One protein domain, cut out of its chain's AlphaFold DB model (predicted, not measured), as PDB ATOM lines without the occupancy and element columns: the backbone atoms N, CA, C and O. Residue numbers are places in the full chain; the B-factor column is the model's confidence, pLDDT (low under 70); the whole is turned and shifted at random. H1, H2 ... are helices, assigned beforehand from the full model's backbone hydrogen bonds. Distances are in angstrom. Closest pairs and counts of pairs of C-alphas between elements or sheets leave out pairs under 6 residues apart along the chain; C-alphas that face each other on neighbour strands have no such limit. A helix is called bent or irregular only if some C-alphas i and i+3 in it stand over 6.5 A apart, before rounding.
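AT A GLANCE: This is residues 2 to 123 of the 128 residues of the protein "Chemotaxis protein" of Pseudomonas syringae pv. spinaceae (UniProt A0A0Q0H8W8). H1 sits between H2 and bent H3, and H5 packs on H3, in a thin slab from which residues 110 to 123 stick out. The class is all helix, H1 to H6 in order over 122 printed residues, with no named strand. The whole is loose, radius of gyration of the C-alphas 19.8 A, spanning 72 by 32 by 17 A.

IN THESE COORDINATES: Find C-alpha 2 at (223.338, 138.539, 153.422), where H1, residues 2 to 13, begins; H2 is 21 to 42. H3, 45 to 71, one helix by its hydrogen bonds, is bent: C-alphas 61 and 64 are 6.5 A apart, H3a ending at 61, H3b beginning at 64. H4 is 75 to 80, H5 85 to 106, H6 112 to 121, ending at (229.347, 177.765, 169.489).

HOW THE PARTS SIT: H1, H2 and H3a form an up-and-down bundle, each running against the one before. H3a and H5 touch, closest at the C-alphas of Ala 57 and Gly 97, 4.0 A. H4 and H6 touch no helix. O i to N i+4 pairs are within hydrogen-bond range throughout, but in H4 1 of 2.

THE WHOLE: The printed part has no cut and no long link; pLDDT is under 70 for instance at residues 107 to 123.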
ATOM      1  N   ILE A   2     223.596 139.497 152.324       87.19
ATOM      2  CA  ILE A   2     223.338 138.539 153.422       87.19
ATOM      3  C   ILE A   2     222.637 137.262 152.931       87.19
ATOM      4  O   ILE A   2     223.115 136.173 153.217       87.19
ATOM      5  N   ALA A   3     221.568 137.381 152.135       89.00
ATOM      6  CA  ALA A   3     220.859 136.219 151.587       89.00
ATOM      7  C   ALA A   3     221.748 135.329 150.698       89.00
ATOM      8  O   ALA A   3     221.753 134.113 150.848       89.00
ATOM      9  N   VAL A   4     222.555 135.939 149.822       86.69
ATOM     10  CA  VAL A   4     223.505 135.224 148.949       86.69
ATOM     11  C   VAL A   4     224.580 134.514 149.775       86.69
ATOM     12  O   VAL A   4     224.865 133.345 149.542       86.69
ATOM     13  N   ALA A   5     225.150 135.191 150.774       87.56
ATOM     14  CA  ALA A   5     226.136 134.579 151.659       87.56
ATOM     15  C   ALA A   5     225.520 133.426 152.468       87.56
ATOM     16  O   ALA A   5     226.125 132.367 152.586       87.56
ATOM     17  N   GLY A   6     224.290 133.596 152.953       85.75
ATOM     18  CA  GLY A   6     223.546 132.550 153.647       85.75
ATOM     19  C   GLY A   6     223.225 131.339 152.777       85.75
ATOM     20  O   GLY A   6     223.322 130.215 153.255       85.75
ATOM     21  N   PHE A   7     222.926 131.546 151.494       85.81
ATOM     22  CA  PHE A   7     222.796 130.458 150.526       85.81
ATOM     23  C   PHE A   7     224.108 129.667 150.395       85.81
ATOM     24  O   PHE A   7     224.094 128.442 150.479       85.81
ATOM     25  N   PHE A   8     225.260 130.342 150.280       85.12
ATOM     26  CA  PHE A   8     226.566 129.664 150.239       85.12
ATOM     27  C   PHE A   8     226.908 128.925 151.539       85.12
ATOM     28  O   PHE A   8     227.515 127.856 151.491       85.12
ATOM     29  N   TRP A   9     226.510 129.472 152.688       86.56
ATOM     30  CA  TRP A   9     226.632 128.803 153.982       86.56
ATOM     31  C   TRP A   9     225.755 127.550 154.054       86.56
ATOM     32  O   TRP A   9     226.249 126.486 154.419       86.56
ATOM     33  N   ALA A  10     224.486 127.645 153.648       85.31
ATOM     34  CA  ALA A  10     223.579 126.502 153.584       85.31
ATOM     35  C   ALA A  10     224.142 125.411 152.667       85.31
ATOM     36  O   ALA A  10     224.200 124.249 153.057       85.31
ATOM     37  N   ASN A  11     224.656 125.791 151.497       83.31
ATOM     38  CA  ASN A  11     225.260 124.863 150.548       83.31
ATOM     39  C   ASN A  11     226.498 124.134 151.120       83.31
ATOM     40  O   ASN A  11     226.738 122.976 150.791       83.31
ATOM     41  N   ARG A  12     227.260 124.760 152.023       79.94
ATOM     42  CA  ARG A  12     228.404 124.111 152.692       79.94
ATOM     43  C   ARG A  12     228.020 123.265 153.905       79.94
ATOM     44  O   ARG A  12     228.692 122.282 154.187       79.94
ATOM     45  N   LEU A  13     226.950 123.627 154.612       78.94
ATOM     46  CA  LEU A  13     226.491 122.927 155.819       78.94
ATOM     47  C   LEU A  13     225.563 121.743 155.519       78.94
ATOM     48  O   LEU A  13     225.534 120.776 156.280       78.94
ATOM     49  N   LEU A  14     224.788 121.810 154.435       80.19
ATOM     50  CA  LEU A  14     223.870 120.742 154.049       80.19
ATOM     51  C   LEU A  14     224.659 119.524 153.531       80.19
ATOM     52  O   LEU A  14     225.509 119.675 152.649       80.19
ATOM     53  N   PRO A  15     224.364 118.300 154.006       75.75
ATOM     54  CA  PRO A  15     224.921 117.074 153.436       75.75
ATOM     55  C   PRO A  15     224.479 116.871 151.979       75.75
ATOM     56  O   PRO A  15     223.380 117.263 151.583       75.75
ATOM     57  N   SER A  16     225.317 116.236 151.159       70.12
ATOM     58  CA  SER A  16     225.009 115.970 149.743       70.12
ATOM     59  C   SER A  16     223.832 115.005 149.544       70.12
ATOM     60  O   SER A  16     223.125 115.109 148.549       70.12
ATOM     61  N   GLY A  17     223.579 114.111 150.506       72.06
ATOM     62  CA  GLY A  17     222.458 113.162 150.488       72.06
ATOM     63  C   GLY A  17     221.147 113.691 151.079       72.06
ATOM     64  O   GLY A  17     220.242 112.900 151.331       72.06
ATOM     65  N   PHE A  18     221.039 114.993 151.362       77.75
ATOM     66  CA  PHE A  18     219.851 115.547 152.008       77.75
ATOM     67  C   PHE A  18     218.686 115.673 151.011       77.75
ATOM     68  O   PHE A  18     218.758 116.408 150.026       77.75
ATOM     69  N   SER A  19     217.595 114.951 151.263       81.69
ATOM     70  CA  SER A  19     216.359 115.047 150.478       81.69
ATOM     71  C   SER A  19     215.750 116.446 150.600       81.69
ATOM     72  O   SER A  19     215.635 116.965 151.709       81.69
ATOM     73  N   GLY A  20     215.339 117.057 149.485       83.94
ATOM     74  CA  GLY A  20     214.787 118.421 149.500       83.94
ATOM     75  C   GLY A  20     215.833 119.510 149.769       83.94
ATOM     76  O   GLY A  20     215.500 120.604 150.216       83.94
ATOM     77  N   ARG A  21     217.121 119.229 149.528       81.56
ATOM     78  CA  ARG A  21     218.213 120.190 149.741       81.56
ATOM     79  C   ARG A  21     217.985 121.530 149.039       81.56
ATOM     80  O   ARG A  21     218.191 122.568 149.658       81.56
ATOM     81  N   ALA A  22     217.550 121.505 147.779       85.50
ATOM     82  CA  ALA A  22     217.282 122.725 147.019       85.50
ATOM     83  C   ALA A  22     216.197 123.585 147.694       85.50
ATOM     84  O   ALA A  22     216.356 124.799 147.808       85.50
ATOM     85  N   ASP A  23     215.142 122.958 148.224       88.19
ATOM     86  CA  ASP A  23     214.061 123.660 148.925       88.19
ATOM     87  C   ASP A  23     214.568 124.340 150.201       88.19
ATOM     88  O   ASP A  23     214.192 125.474 150.507       88.19
ATOM     89  N   TRP A  24     215.479 123.684 150.924       88.25
ATOM     90  CA  TRP A  24     216.139 124.261 152.095       88.25
ATOM     91  C   TRP A  24     217.042 125.439 151.741       88.25
ATOM     92  O   TRP A  24     216.980 126.477 152.401       88.25
ATOM     93  N   GLU A  25     217.849 125.315 150.689       88.06
ATOM     94  CA  GLU A  25     218.719 126.396 150.215       88.06
ATOM     95  C   GLU A  25     217.898 127.640 149.821       88.06
ATOM     96  O   GLU A  25     218.219 128.763 150.226       88.06
ATOM     97  N   ILE A  26     216.786 127.433 149.107       88.88
ATOM     98  CA  ILE A  26     215.834 128.485 148.725       88.88
ATOM     99  C   ILE A  26     215.172 129.098 149.966       88.88
ATOM    100  O   ILE A  26     215.101 130.323 150.093       88.88
ATOM    101  N   SER A  27     214.733 128.266 150.911       90.56
ATOM    102  CA  SER A  27     214.095 128.721 152.150       90.56
ATOM    103  C   SER A  27     215.031 129.603 152.980       90.56
ATOM    104  O   SER A  27     214.617 130.662 153.457       90.56
ATOM    105  N   VAL A  28     216.309 129.227 153.107       90.69
ATOM    106  CA  VAL A  28     217.329 130.038 153.795       90.69
ATOM    107  C   VAL A  28     217.532 131.373 153.084       90.69
ATOM    108  O   VAL A  28     217.560 132.420 153.739       90.69
ATOM    109  N   PHE A  29     217.628 131.359 151.753       91.25
ATOM    110  CA  PHE A  29     217.782 132.578 150.965       91.25
ATOM    111  C   PHE A  29     216.622 133.553 151.197       91.25
ATOM    112  O   PHE A  29     216.854 134.708 151.565       91.25
ATOM    113  N   PHE A  30     215.378 133.091 151.038       92.06
ATOM    114  CA  PHE A  30     214.195 133.937 151.212       92.06
ATOM    115  C   PHE A  30     214.015 134.403 152.654       92.06
ATOM    116  O   PHE A  30     213.648 135.556 152.873       92.06
ATOM    117  N   THR A  31     214.343 133.564 153.638       91.69
ATOM    118  CA  THR A  31     214.285 133.937 155.058       91.69
ATOM    119  C   THR A  31     215.261 135.068 155.366       91.69
ATOM    120  O   THR A  31     214.875 136.094 155.925       91.69
ATOM    121  N   LEU A  32     216.527 134.935 154.960       91.94
ATOM    122  CA  LEU A  32     217.538 135.971 155.187       91.94
ATOM    123  C   LEU A  32     217.257 137.242 154.389       91.94
ATOM    124  O   LEU A  32     217.530 138.346 154.864       91.94
ATOM    125  N   TRP A  33     216.697 137.104 153.190       93.50
ATOM    126  CA  TRP A  33     216.231 138.241 152.412       93.50
ATOM    127  C   TRP A  33     215.097 138.980 153.135       93.50
ATOM    128  O   TRP A  33     215.214 140.186 153.352       93.50
ATOM    129  N   ALA A  34     214.065 138.274 153.598       91.31
ATOM    130  CA  ALA A  34     212.946 138.869 154.325       91.31
ATOM    131  C   ALA A  34     213.415 139.546 155.622       91.31
ATOM    132  O   ALA A  34     213.073 140.703 155.869       91.31
ATOM    133  N   LEU A  35     214.284 138.888 156.397       90.75
ATOM    134  CA  LEU A  35     214.912 139.479 157.582       90.75
ATOM    135  C   LEU A  35     215.697 140.749 157.237       90.75
ATOM    136  O   LEU A  35     215.636 141.729 157.977       90.75
ATOM    137  N   SER A  36     216.400 140.769 156.100       86.94
ATOM    138  CA  SER A  36     217.128 141.959 155.657       86.94
ATOM    139  C   SER A  36     216.190 143.123 155.312       86.94
ATOM    140  O   SER A  36     216.494 144.263 155.661       86.94
ATOM    141  N   VAL A  37     215.033 142.846 154.705       87.62
ATOM    142  CA  VAL A  37     214.011 143.860 154.406       87.62
ATOM    143  C   VAL A  37     213.393 144.393 155.696       87.62
ATOM    144  O   VAL A  37     213.372 145.604 155.901       87.62
ATOM    145  N   VAL A  38     212.969 143.511 156.606       89.75
ATOM    146  CA  VAL A  38     212.416 143.899 157.918       89.75
ATOM    147  C   VAL A  38     213.416 144.759 158.695       89.75
ATOM    148  O   VAL A  38     213.064 145.821 159.206       89.75
ATOM    149  N   HIS A  39     214.688 144.362 158.710       87.75
ATOM    150  CA  HIS A  39     215.757 145.133 159.337       87.75
ATOM    151  C   HIS A  39     215.915 146.531 158.717       87.75
ATOM    152  O   HIS A  39     216.070 147.518 159.440       87.75
ATOM    153  N   ALA A  40     215.859 146.636 157.386       85.44
ATOM    154  CA  ALA A  40     215.940 147.916 156.684       85.44
ATOM    155  C   ALA A  40     214.747 148.838 156.987       85.44
ATOM    156  O   ALA A  40     214.929 150.051 157.041       85.44
ATOM    157  N   LEU A  41     213.557 148.277 157.229       86.94
ATOM    158  CA  LEU A  41     212.358 149.036 157.601       86.94
ATOM    159  C   LEU A  41     212.392 149.534 159.057       86.94
ATOM    160  O   LEU A  41     211.884 150.616 159.343       86.94
ATOM    161  N   MET A  42     212.999 148.780 159.980       87.81
ATOM    162  CA  MET A  42     213.051 149.138 161.410       87.81
ATOM    163  C   MET A  42     214.173 150.127 161.769       87.81
ATOM    164  O   MET A  42     214.092 150.820 162.787       87.81
ATOM    165  N   ARG A  43     215.254 150.187 160.983       80.44
ATOM    166  CA  ARG A  43     216.457 150.981 161.291       80.44
ATOM    167  C   ARG A  43     216.542 152.249 160.439       80.44
ATOM    168  O   ARG A  43     216.204 152.269 159.262       80.44
ATOM    169  N   LYS A  44     217.115 153.318 161.007       76.81
ATOM    170  CA  LYS A  44     217.478 154.532 160.251       76.81
ATOM    171  C   LYS A  44     218.426 154.151 159.111       76.81
ATOM    172  O   LYS A  44     219.468 153.557 159.385       76.81
ATOM    173  N   GLY A  45     218.107 154.554 157.877       76.75
ATOM    174  CA  GLY A  45     218.777 154.097 156.651       76.75
ATOM    175  C   GLY A  45     220.296 153.941 156.776       76.75
ATOM    176  O   GLY A  45     220.804 152.836 156.649       76.75
ATOM    177  N   ARG A  46     221.041 154.998 157.130       76.75
ATOM    178  CA  ARG A  46     222.518 154.925 157.251       76.75
ATOM    179  C   ARG A  46     223.032 153.866 158.240       76.75
ATOM    180  O   ARG A  46     224.068 153.260 157.989       76.75
ATOM    181  N   ILE A  47     222.324 153.633 159.347       78.75
ATOM    182  CA  ILE A  47     222.685 152.602 160.334       78.75
ATOM    183  C   ILE A  47     222.339 151.214 159.783       78.75
ATOM    184  O   ILE A  47     223.177 150.320 159.860       78.75
ATOM    185  N   ALA A  48     221.164 151.074 159.159       83.25
ATOM    186  CA  ALA A  48     220.716 149.830 158.536       83.25
ATOM    187  C   ALA A  48     221.699 149.346 157.459       83.25
ATOM    188  O   ALA A  48     222.119 148.191 157.477       83.25
ATOM    189  N   TRP A  49     222.122 150.255 156.573       80.56
ATOM    190  CA  TRP A  49     223.108 149.982 155.526       80.56
ATOM    191  C   TRP A  49     224.442 149.522 156.114       80.56
ATOM    192  O   TRP A  49     225.012 148.539 155.648       80.56
ATOM    193  N   ARG A  50     224.927 150.184 157.172       81.38
ATOM    194  CA  ARG A  50     226.180 149.795 157.828       81.38
ATOM    195  C   ARG A  50     226.084 148.405 158.454       81.38
ATOM    196  O   ARG A  50     226.974 147.595 158.244       81.38
ATOM    197  N   GLU A  51     225.021 148.125 159.202       83.94
ATOM    198  CA  GLU A  51     224.810 146.815 159.830       83.94
ATOM    199  C   GLU A  51     224.716 145.703 158.777       83.94
ATOM    200  O   GLU A  51     225.380 144.676 158.910       83.94
ATOM    201  N   GLN A  52     223.985 145.931 157.681       86.38
ATOM    202  CA  GLN A  52     223.865 144.956 156.598       86.38
ATOM    203  C   GLN A  52     225.182 144.718 155.847       86.38
ATOM    204  O   GLN A  52     225.487 143.578 155.491       86.38
ATOM    205  N   LEU A  53     225.970 145.774 155.611       84.69
ATOM    206  CA  LEU A  53     227.284 145.673 154.970       84.69
ATOM    207  C   LEU A  53     228.295 144.953 155.870       84.69
ATOM    208  O   LEU A  53     228.993 144.066 155.389       84.69
ATOM    209  N   THR A  54     228.332 145.268 157.169       85.00
ATOM    210  CA  THR A  54     229.209 144.588 158.136       85.00
ATOM    211  C   THR A  54     228.841 143.113 158.282       85.00
ATOM    212  O   THR A  54     229.724 142.259 158.244       85.00
ATOM    213  N   LEU A  55     227.548 142.788 158.394       87.25
ATOM    214  CA  LEU A  55     227.089 141.397 158.429       87.25
ATOM    215  C   LEU A  55     227.446 140.655 157.140       87.25
ATOM    216  O   LEU A  55     227.932 139.529 157.196       87.25
ATOM    217  N   GLY A  56     227.262 141.291 155.980       86.19
ATOM    218  CA  GLY A  56     227.693 140.736 154.699       86.19
ATOM    219  C   GLY A  56     229.199 140.466 154.658       86.19
ATOM    220  O   GLY A  56     229.604 139.379 154.257       86.19
ATOM    221  N   ALA A  57     230.017 141.416 155.116       86.50
ATOM    222  CA  ALA A  57     231.470 141.276 155.175       86.50
ATOM    223  C   ALA A  57     231.899 140.090 156.049       86.50
ATOM    224  O   ALA A  57     232.711 139.277 155.616       86.50
ATOM    225  N   LEU A  58     231.308 139.953 157.242       86.75
ATOM    226  CA  LEU A  58     231.582 138.843 158.156       86.75
ATOM    227  C   LEU A  58     231.155 137.494 157.573       86.75
ATOM    228  O   LEU A  58     231.912 136.533 157.651       86.75
ATOM    229  N   LEU A  59     229.974 137.419 156.952       87.25
ATOM    230  CA  LEU A  59     229.485 136.177 156.350       87.25
ATOM    231  C   LEU A  59     230.372 135.712 155.190       87.25
ATOM    232  O   LEU A  59     230.690 134.526 155.115       87.25
ATOM    233  N   PHE A  60     230.800 136.630 154.316       84.56
ATOM    234  CA  PHE A  60     231.703 136.310 153.207       84.56
ATOM    235  C   PHE A  60     233.125 135.988 153.679       84.56
ATOM    236  O   PHE A  60     233.726 135.052 153.164       84.56
ATOM    237  N   ALA A  61     233.648 136.692 154.689       84.62
ATOM    238  CA  ALA A  61     234.946 136.374 155.286       84.62
ATOM    239  C   ALA A  61     234.931 135.056 156.083       84.62
ATOM    240  O   ALA A  61     235.963 134.406 156.217       84.62
ATOM    241  N   GLY A  62     233.767 134.641 156.590       83.94
ATOM    242  CA  GLY A  62     233.580 133.364 157.277       83.94
ATOM    243  C   GLY A  62     233.468 132.155 156.343       83.94
ATOM    244  O   GLY A  62     233.709 131.039 156.789       83.94
ATOM    245  N   LEU A  63     233.150 132.351 155.055       84.00
ATOM    246  CA  LEU A  63     233.089 131.267 154.063       84.00
ATOM    247  C   LEU A  63     234.400 130.475 153.907       84.00
ATOM    248  O   LEU A  63     234.317 129.256 154.014       84.00
ATOM    249  N   PRO A  64     235.586 131.085 153.710       77.88
ATOM    250  CA  PRO A  64     236.845 130.335 153.614       77.88
ATOM    251  C   PRO A  64     237.200 129.608 154.917       77.88
ATOM    252  O   PRO A  64     237.809 128.544 154.888       77.88
ATOM    253  N   LEU A  65     236.801 130.146 156.076       79.94
ATOM    254  CA  LEU A  65     236.992 129.467 157.358       79.94
ATOM    255  C   LEU A  65     236.085 128.236 157.462       79.94
ATOM    256  O   LEU A  65     236.529 127.173 157.887       79.94
ATOM    257  N   LEU A  66     234.824 128.372 157.043       80.56
ATOM    258  CA  LEU A  66     233.887 127.258 156.959       80.56
ATOM    259  C   LEU A  66     234.384 126.204 155.963       80.56
ATOM    260  O   LEU A  66     234.314 125.015 156.261       80.56
ATOM    261  N   ASP A  67     234.923 126.628 154.820       77.25
ATOM    262  CA  ASP A  67     235.544 125.735 153.845       77.25
ATOM    263  C   ASP A  67     236.737 125.004 154.465       77.25
ATOM    264  O   ASP A  67     236.778 123.786 154.426       77.25
ATOM    265  N   LEU A  68     237.631 125.690 155.181       71.81
ATOM    266  CA  LEU A  68     238.750 125.046 155.876       71.81
ATOM    267  C   LEU A  68     238.292 123.994 156.906       71.81
ATOM    268  O   LEU A  68     238.889 122.920 156.999       71.81
ATOM    269  N   LEU A  69     237.224 124.275 157.661       71.56
ATOM    270  CA  LEU A  69     236.663 123.346 158.652       71.56
ATOM    271  C   LEU A  69     235.961 122.141 158.008       71.56
ATOM    272  O   LEU A  69     236.050 121.029 158.527       71.56
ATOM    273  N   THR A  70     235.264 122.354 156.891       68.94
ATOM    274  CA  THR A  70     234.443 121.321 156.232       68.94
ATOM    275  C   THR A  70     235.273 120.494 155.241       68.94
ATOM    276  O   THR A  70     235.139 119.273 155.163       68.94
ATOM    277  N   SER A  71     236.198 121.146 154.537       62.53
ATOM    278  CA  SER A  71     237.102 120.600 153.517       62.53
ATOM    279  C   SER A  71     238.441 120.112 154.081       62.53
ATOM    280  O   SER A  71     239.265 119.606 153.319       62.53
ATOM    281  N   GLY A  72     238.678 120.195 155.398       53.97
ATOM    282  CA  GLY A  72     239.949 119.830 156.047       53.97
ATOM    283  C   GLY A  72     240.454 118.399 155.784       53.97
ATOM    284  O   GLY A  72     241.625 118.117 156.015       53.97
ATOM    285  N   ARG A  73     239.612 117.501 155.249       50.47
ATOM    286  CA  ARG A  73     240.002 116.146 154.803       50.47
ATOM    287  C   ARG A  73     240.246 116.020 153.289       50.47
ATOM    288  O   ARG A  73     240.893 115.072 152.878       50.47
ATOM    289  N   TYR A  74     239.788 116.975 152.475       49.28
ATOM    290  CA  TYR A  74     239.853 116.962 151.001       49.28
ATOM    291  C   TYR A  74     240.874 117.945 150.404       49.28
ATOM    292  O   TYR A  74     241.180 117.863 149.214       49.28
ATOM    293  N   LEU A  75     241.398 118.882 151.201       49.41
ATOM    294  CA  LEU A  75     242.408 119.860 150.772       49.41
ATOM    295  C   LEU A  75     243.751 119.205 150.407       49.41
ATOM    296  O   LEU A  75     244.362 119.610 149.422       49.41
ATOM    297  N   LEU A  76     244.172 118.166 151.138       52.44
ATOM    298  CA  LEU A  76     245.366 117.370 150.811       52.44
ATOM    299  C   LEU A  76     245.180 116.578 149.505       52.44
ATOM    300  O   LEU A  76     246.058 116.613 148.645       52.44
ATOM    301  N   ASP A  77     244.007 115.969 149.307       51.84
ATOM    302  CA  ASP A  77     243.687 115.211 148.088       51.84
ATOM    303  C   ASP A  77     243.476 116.115 146.856       51.84
ATOM    304  O   ASP A  77     243.856 115.759 145.741       51.84
ATOM    305  N   SER A  78     242.907 117.316 147.027       48.66
ATOM    306  CA  SER A  78     242.684 118.266 145.923       48.66
ATOM    307  C   SER A  78     243.938 119.038 145.507       48.66
ATOM    308  O   SER A  78     244.030 119.408 144.332       48.66
ATOM    309  N   LEU A  79     244.903 119.259 146.414       54.12
ATOM    310  CA  LEU A  79     246.203 119.853 146.065       54.12
ATOM    311  C   LEU A  79     246.989 118.949 145.106       54.12
ATOM    312  O   LEU A  79     247.619 119.440 144.173       54.12
ATOM    313  N   LEU A  80     246.899 117.630 145.301       53.31
ATOM    314  CA  LEU A  80     247.502 116.621 144.424       53.31
ATOM    315  C   LEU A  80     246.741 116.450 143.093       53.31
ATOM    316  O   LEU A  80     247.325 115.988 142.118       53.31
ATOM    317  N   ALA A  81     245.468 116.865 143.025       57.88
ATOM    318  CA  ALA A  81     244.595 116.702 141.855       57.88
ATOM    319  C   ALA A  81     244.370 117.982 141.009       57.88
ATOM    320  O   ALA A  81     243.597 117.947 140.050       57.88
ATOM    321  N   GLY A  82     245.003 119.119 141.335       55.31
ATOM    322  CA  GLY A  82     244.986 120.336 140.500       55.31
ATOM    323  C   GLY A  82     243.679 121.150 140.500       55.31
ATOM    324  O   GLY A  82     243.411 121.903 139.562       55.31
ATOM    325  N   ARG A  83     242.835 121.026 141.531       61.41
ATOM    326  CA  ARG A  83     241.497 121.656 141.572       61.41
ATOM    327  C   ARG A  83     241.524 123.042 142.236       61.41
ATOM    328  O   ARG A  83     241.066 123.210 143.360       61.41
ATOM    329  N   TRP A  84     241.995 124.053 141.499       66.88
ATOM    330  CA  TRP A  84     242.098 125.469 141.923       66.88
ATOM    331  C   TRP A  84     240.765 126.192 142.185       66.88
ATOM    332  O   TRP A  84     240.754 127.317 142.682       66.88
ATOM    333  N   VAL A  85     239.635 125.570 141.848       70.06
ATOM    334  CA  VAL A  85     238.309 126.209 141.860       70.06
ATOM    335  C   VAL A  85     237.895 126.677 143.260       70.06
ATOM    336  O   VAL A  85     237.384 127.785 143.395       70.06
ATOM    337  N   HIS A  86     238.160 125.889 144.309       66.88
ATOM    338  CA  HIS A  86     237.807 126.272 145.683       66.88
ATOM    339  C   HIS A  86     238.675 127.428 146.195       66.88
ATOM    340  O   HIS A  86     238.145 128.399 146.718       66.88
ATOM    341  N   ALA A  87     239.987 127.393 145.932       68.94
ATOM    342  CA  ALA A  87     240.898 128.475 146.310       68.94
ATOM    343  C   ALA A  87     240.552 129.803 145.606       68.94
ATOM    344  O   ALA A  87     240.577 130.866 146.226       68.94
ATOM    345  N   ALA A  88     240.181 129.752 144.321       76.56
ATOM    346  CA  ALA A  88     239.722 130.926 143.578       76.56
ATOM    347  C   ALA A  88     238.388 131.471 144.119       76.56
ATOM    348  O   ALA A  88     238.207 132.690 144.222       76.56
ATOM    349  N   PHE A  89     237.463 130.582 144.494       80.00
ATOM    350  CA  PHE A  89     236.209 130.962 145.140       80.00
ATOM    351  C   PHE A  89     236.457 131.635 146.496       80.00
ATOM    352  O   PHE A  89     235.932 132.721 146.738       80.00
ATOM    353  N   ASP A  90     237.298 131.045 147.345       79.75
ATOM    354  CA  ASP A  90     237.634 131.569 148.672       79.75
ATOM    355  C   ASP A  90     238.310 132.939 148.590       79.75
ATOM    356  O   ASP A  90     237.952 133.857 149.331       79.75
ATOM    357  N   LEU A  91     239.228 133.122 147.635       82.25
ATOM    358  CA  LEU A  91     239.847 134.419 147.375       82.25
ATOM    359  C   LEU A  91     238.805 135.457 146.937       82.25
ATOM    360  O   LEU A  91     238.811 136.587 147.426       82.25
ATOM    361  N   THR A  92     237.875 135.076 146.060       82.88
ATOM    362  CA  THR A  92     236.789 135.961 145.610       82.88
ATOM    363  C   THR A  92     235.857 136.332 146.768       82.88
ATOM    364  O   THR A  92     235.461 137.494 146.899       82.88
ATOM    365  N   ALA A  93     235.541 135.376 147.648       83.38
ATOM    366  CA  ALA A  93     234.744 135.606 148.848       83.38
ATOM    367  C   ALA A  93     235.454 136.556 149.825       83.38
ATOM    368  O   ALA A  93     234.832 137.508 150.302       83.38
ATOM    369  N   LEU A  94     236.760 136.376 150.052       83.25
ATOM    370  CA  LEU A  94     237.573 137.279 150.873       83.25
ATOM    371  C   LEU A  94     237.620 138.694 150.300       83.25
ATOM    372  O   LEU A  94     237.354 139.650 151.027       83.25
ATOM    373  N   ILE A  95     237.901 138.840 149.002       86.69
ATOM    374  CA  ILE A  95     237.922 140.145 148.325       86.69
ATOM    375  C   ILE A  95     236.560 140.833 148.463       86.69
ATOM    376  O   ILE A  95     236.491 142.011 148.814       86.69
ATOM    377  N   THR A  96     235.473 140.087 148.258       85.56
ATOM    378  CA  THR A  96     234.104 140.598 148.417       85.56
ATOM    379  C   THR A  96     233.836 141.032 149.861       85.56
ATOM    380  O   THR A  96     233.281 142.108 150.087       85.56
ATOM    381  N   GLY A  97     234.271 140.243 150.847       81.50
ATOM    382  CA  GLY A  97     234.156 140.565 152.269       81.50
ATOM    383  C   GLY A  97     234.920 141.834 152.653       81.50
ATOM    384  O   GLY A  97     234.360 142.721 153.299       81.50
ATOM    385  N   VAL A  98     236.166 141.974 152.192       85.56
ATOM    386  CA  VAL A  98     236.989 143.176 152.405       85.56
ATOM    387  C   VAL A  98     236.350 144.395 151.746       85.56
ATOM    388  O   VAL A  98     236.251 145.447 152.376       85.56
ATOM    389  N   PHE A  99     235.855 144.260 150.515       86.88
ATOM    390  CA  PHE A  99     235.181 145.345 149.804       86.88
ATOM    391  C   PHE A  99     233.905 145.804 150.527       86.88
ATOM    392  O   PHE A  99     233.678 147.006 150.687       86.88
ATOM    393  N   LEU A 100     233.100 144.863 151.032       81.88
ATOM    394  CA  LEU A 100     231.915 145.153 151.845       81.88
ATOM    395  C   LEU A 100     232.281 145.844 153.165       81.88
ATOM    396  O   LEU A 100     231.630 146.819 153.544       81.88
ATOM    397  N   GLY A 101     233.338 145.385 153.839       80.12
ATOM    398  CA  GLY A 101     233.852 146.006 155.061       80.12
ATOM    399  C   GLY A 101     234.353 147.431 154.814       80.12
ATOM    400  O   GLY A 101     234.013 148.351 155.559       80.12
ATOM    401  N   TRP A 102     235.081 147.648 153.718       85.88
ATOM    402  CA  TRP A 102     235.513 148.976 153.289       85.88
ATOM    403  C   TRP A 102     234.325 149.899 152.985       85.88
ATOM    404  O   TRP A 102     234.287 151.037 153.461       85.88
ATOM    405  N   ALA A 103     233.307 149.405 152.274       80.62
ATOM    406  CA  ALA A 103     232.078 150.154 152.029       80.62
ATOM    407  C   ALA A 103     231.371 150.523 153.348       80.62
ATOM    408  O   ALA A 103     230.977 151.676 153.530       80.62
ATOM    409  N   ALA A 104     231.281 149.596 154.310       79.81
ATOM    410  CA  ALA A 104     230.696 149.852 155.630       79.81
ATOM    411  C   ALA A 104     231.429 150.970 156.396       79.81
ATOM    412  O   ALA A 104     230.789 151.797 157.053       79.81
ATOM    413  N   LEU A 105     232.762 151.028 156.285       77.25
ATOM    414  CA  LEU A 105     233.582 152.092 156.872       77.25
ATOM    415  C   LEU A 105     233.356 153.445 156.185       77.25
ATOM    416  O   LEU A 105     233.357 154.475 156.860       77.25
ATOM    417  N   LYS A 106     233.114 153.452 154.870       75.44
ATOM    418  CA  LYS A 106     232.828 154.670 154.095       75.44
ATOM    419  C   LYS A 106     231.453 155.267 154.419       75.44
ATOM    420  O   LYS A 106     231.301 156.483 154.402       75.44
ATOM    421  N   PHE A 107     230.478 154.440 154.797       67.44
ATOM    422  CA  PHE A 107     229.162 154.884 155.280       67.44
ATOM    423  C   PHE A 107     229.147 155.301 156.765       67.44
ATOM    424  O   PHE A 107     228.071 155.407 157.363       67.44
ATOM    425  N   LYS A 108     230.311 155.564 157.386       57.66
ATOM    426  CA  LYS A 108     230.384 156.130 158.743       57.66
ATOM    427  C   LYS A 108     229.500 157.378 158.843       57.66
ATOM    428  O   LYS A 108     229.644 158.334 158.086       57.66
ATOM    429  N   ALA A 109     228.570 157.349 159.799       52.59
ATOM    430  CA  ALA A 109     227.795 158.517 160.181       52.59
ATOM    431  C   ALA A 109     228.764 159.636 160.577       52.59
ATOM    432  O   ALA A 109     229.656 159.403 161.395       52.59
ATOM    433  N   VAL A 110     228.573 160.829 160.007       49.66
ATOM    434  CA  VAL A 110     229.189 162.056 160.522       49.66
ATOM    435  C   VAL A 110     228.935 162.076 162.035       49.66
ATOM    436  O   VAL A 110     227.780 161.902 162.444       49.66
ATOM    437  N   PRO A 111     229.976 162.176 162.877       47.78
ATOM    438  CA  PRO A 111     229.794 162.158 164.316       47.78
ATOM    439  C   PRO A 111     228.891 163.327 164.721       47.78
ATOM    440  O   PRO A 111     229.236 164.489 164.540       47.78
ATOM    441  N   VAL A 112     227.733 163.010 165.312       55.28
ATOM    442  CA  VAL A 112     226.762 163.978 165.872       55.28
ATOM    443  C   VAL A 112     227.423 164.931 166.886       55.28
ATOM    444  O   VAL A 112     226.937 166.035 167.119       55.28
ATOM    445  N   ALA A 113     228.573 164.538 167.442       54.09
ATOM    446  CA  ALA A 113     229.393 165.372 168.313       54.09
ATOM    447  C   ALA A 113     229.887 166.668 167.641       54.09
ATOM    448  O   ALA A 113     230.081 167.664 168.332       54.09
ATOM    449  N   GLU A 114     230.059 166.688 166.318       51.97
ATOM    450  CA  GLU A 114     230.483 167.894 165.597       51.97
ATOM    451  C   GLU A 114     229.322 168.881 165.431       51.97
ATOM    452  O   GLU A 114     229.484 170.077 165.653       51.97
ATOM    453  N   THR A 115     228.106 168.382 165.193       52.62
ATOM    454  CA  THR A 115     226.898 169.217 165.103       52.62
ATOM    455  C   THR A 115     226.516 169.826 166.455       52.62
ATOM    456  O   THR A 115     226.105 170.980 166.512       52.62
ATOM    457  N   ALA A 116     226.707 169.087 167.555       53.56
ATOM    458  CA  ALA A 116     226.467 169.602 168.904       53.56
ATOM    459  C   ALA A 116     227.475 170.696 169.303       53.56
ATOM    460  O   ALA A 116     227.093 171.676 169.936       53.56
ATOM    461  N   ARG A 117     228.749 170.580 168.897       55.00
ATOM    462  CA  ARG A 117     229.766 171.617 169.148       55.00
ATOM    463  C   ARG A 117     229.519 172.886 168.333       55.00
ATOM    464  O   ARG A 117     229.664 173.975 168.875       55.00
ATOM    465  N   VAL A 118     229.083 172.751 167.079       57.84
ATOM    466  CA  VAL A 118     228.730 173.897 166.223       57.84
ATOM    467  C   VAL A 118     227.467 174.607 166.728       57.84
ATOM    468  O   VAL A 118     227.442 175.831 166.760       57.84
ATOM    469  N   ALA A 119     226.453 173.875 167.203       58.81
ATOM    470  CA  ALA A 119     225.244 174.475 167.782       58.81
ATOM    471  C   ALA A 119     225.514 175.218 169.107       58.81
ATOM    472  O   ALA A 119     224.940 176.276 169.347       58.81
ATOM    473  N   VAL A 120     226.424 174.701 169.942       58.91
ATOM    474  CA  VAL A 120     226.839 175.365 171.192       58.91
ATOM    475  C   VAL A 120     227.705 176.603 170.920       58.91
ATOM    476  O   VAL A 120     227.581 177.591 171.632       58.91
ATOM    477  N   GLN A 121     228.539 176.596 169.875       60.09
ATOM    478  CA  GLN A 121     229.347 177.765 169.489       60.09
ATOM    479  C   GLN A 121     228.553 178.840 168.730       60.09
ATOM    480  O   GLN A 121     228.913 180.011 168.784       60.09
ATOM    481  N   ALA A 122     227.467 178.463 168.049       59.75
ATOM    482  CA  ALA A 122     226.591 179.376 167.315       59.75
ATOM    483  C   ALA A 122     225.523 180.059 168.189       59.75
ATOM    484  O   ALA A 122     224.623 180.695 167.648       59.75
ATOM    485  N   THR A 123     225.614 179.946 169.518       52.75
ATOM    486  CA  THR A 123     224.873 180.815 170.441       52.75
ATOM    487  C   THR A 123     225.851 181.882 170.942       52.75
ATOM    488  O   THR A 123     226.556 181.633 171.922       52.75
TER     489      THR A 123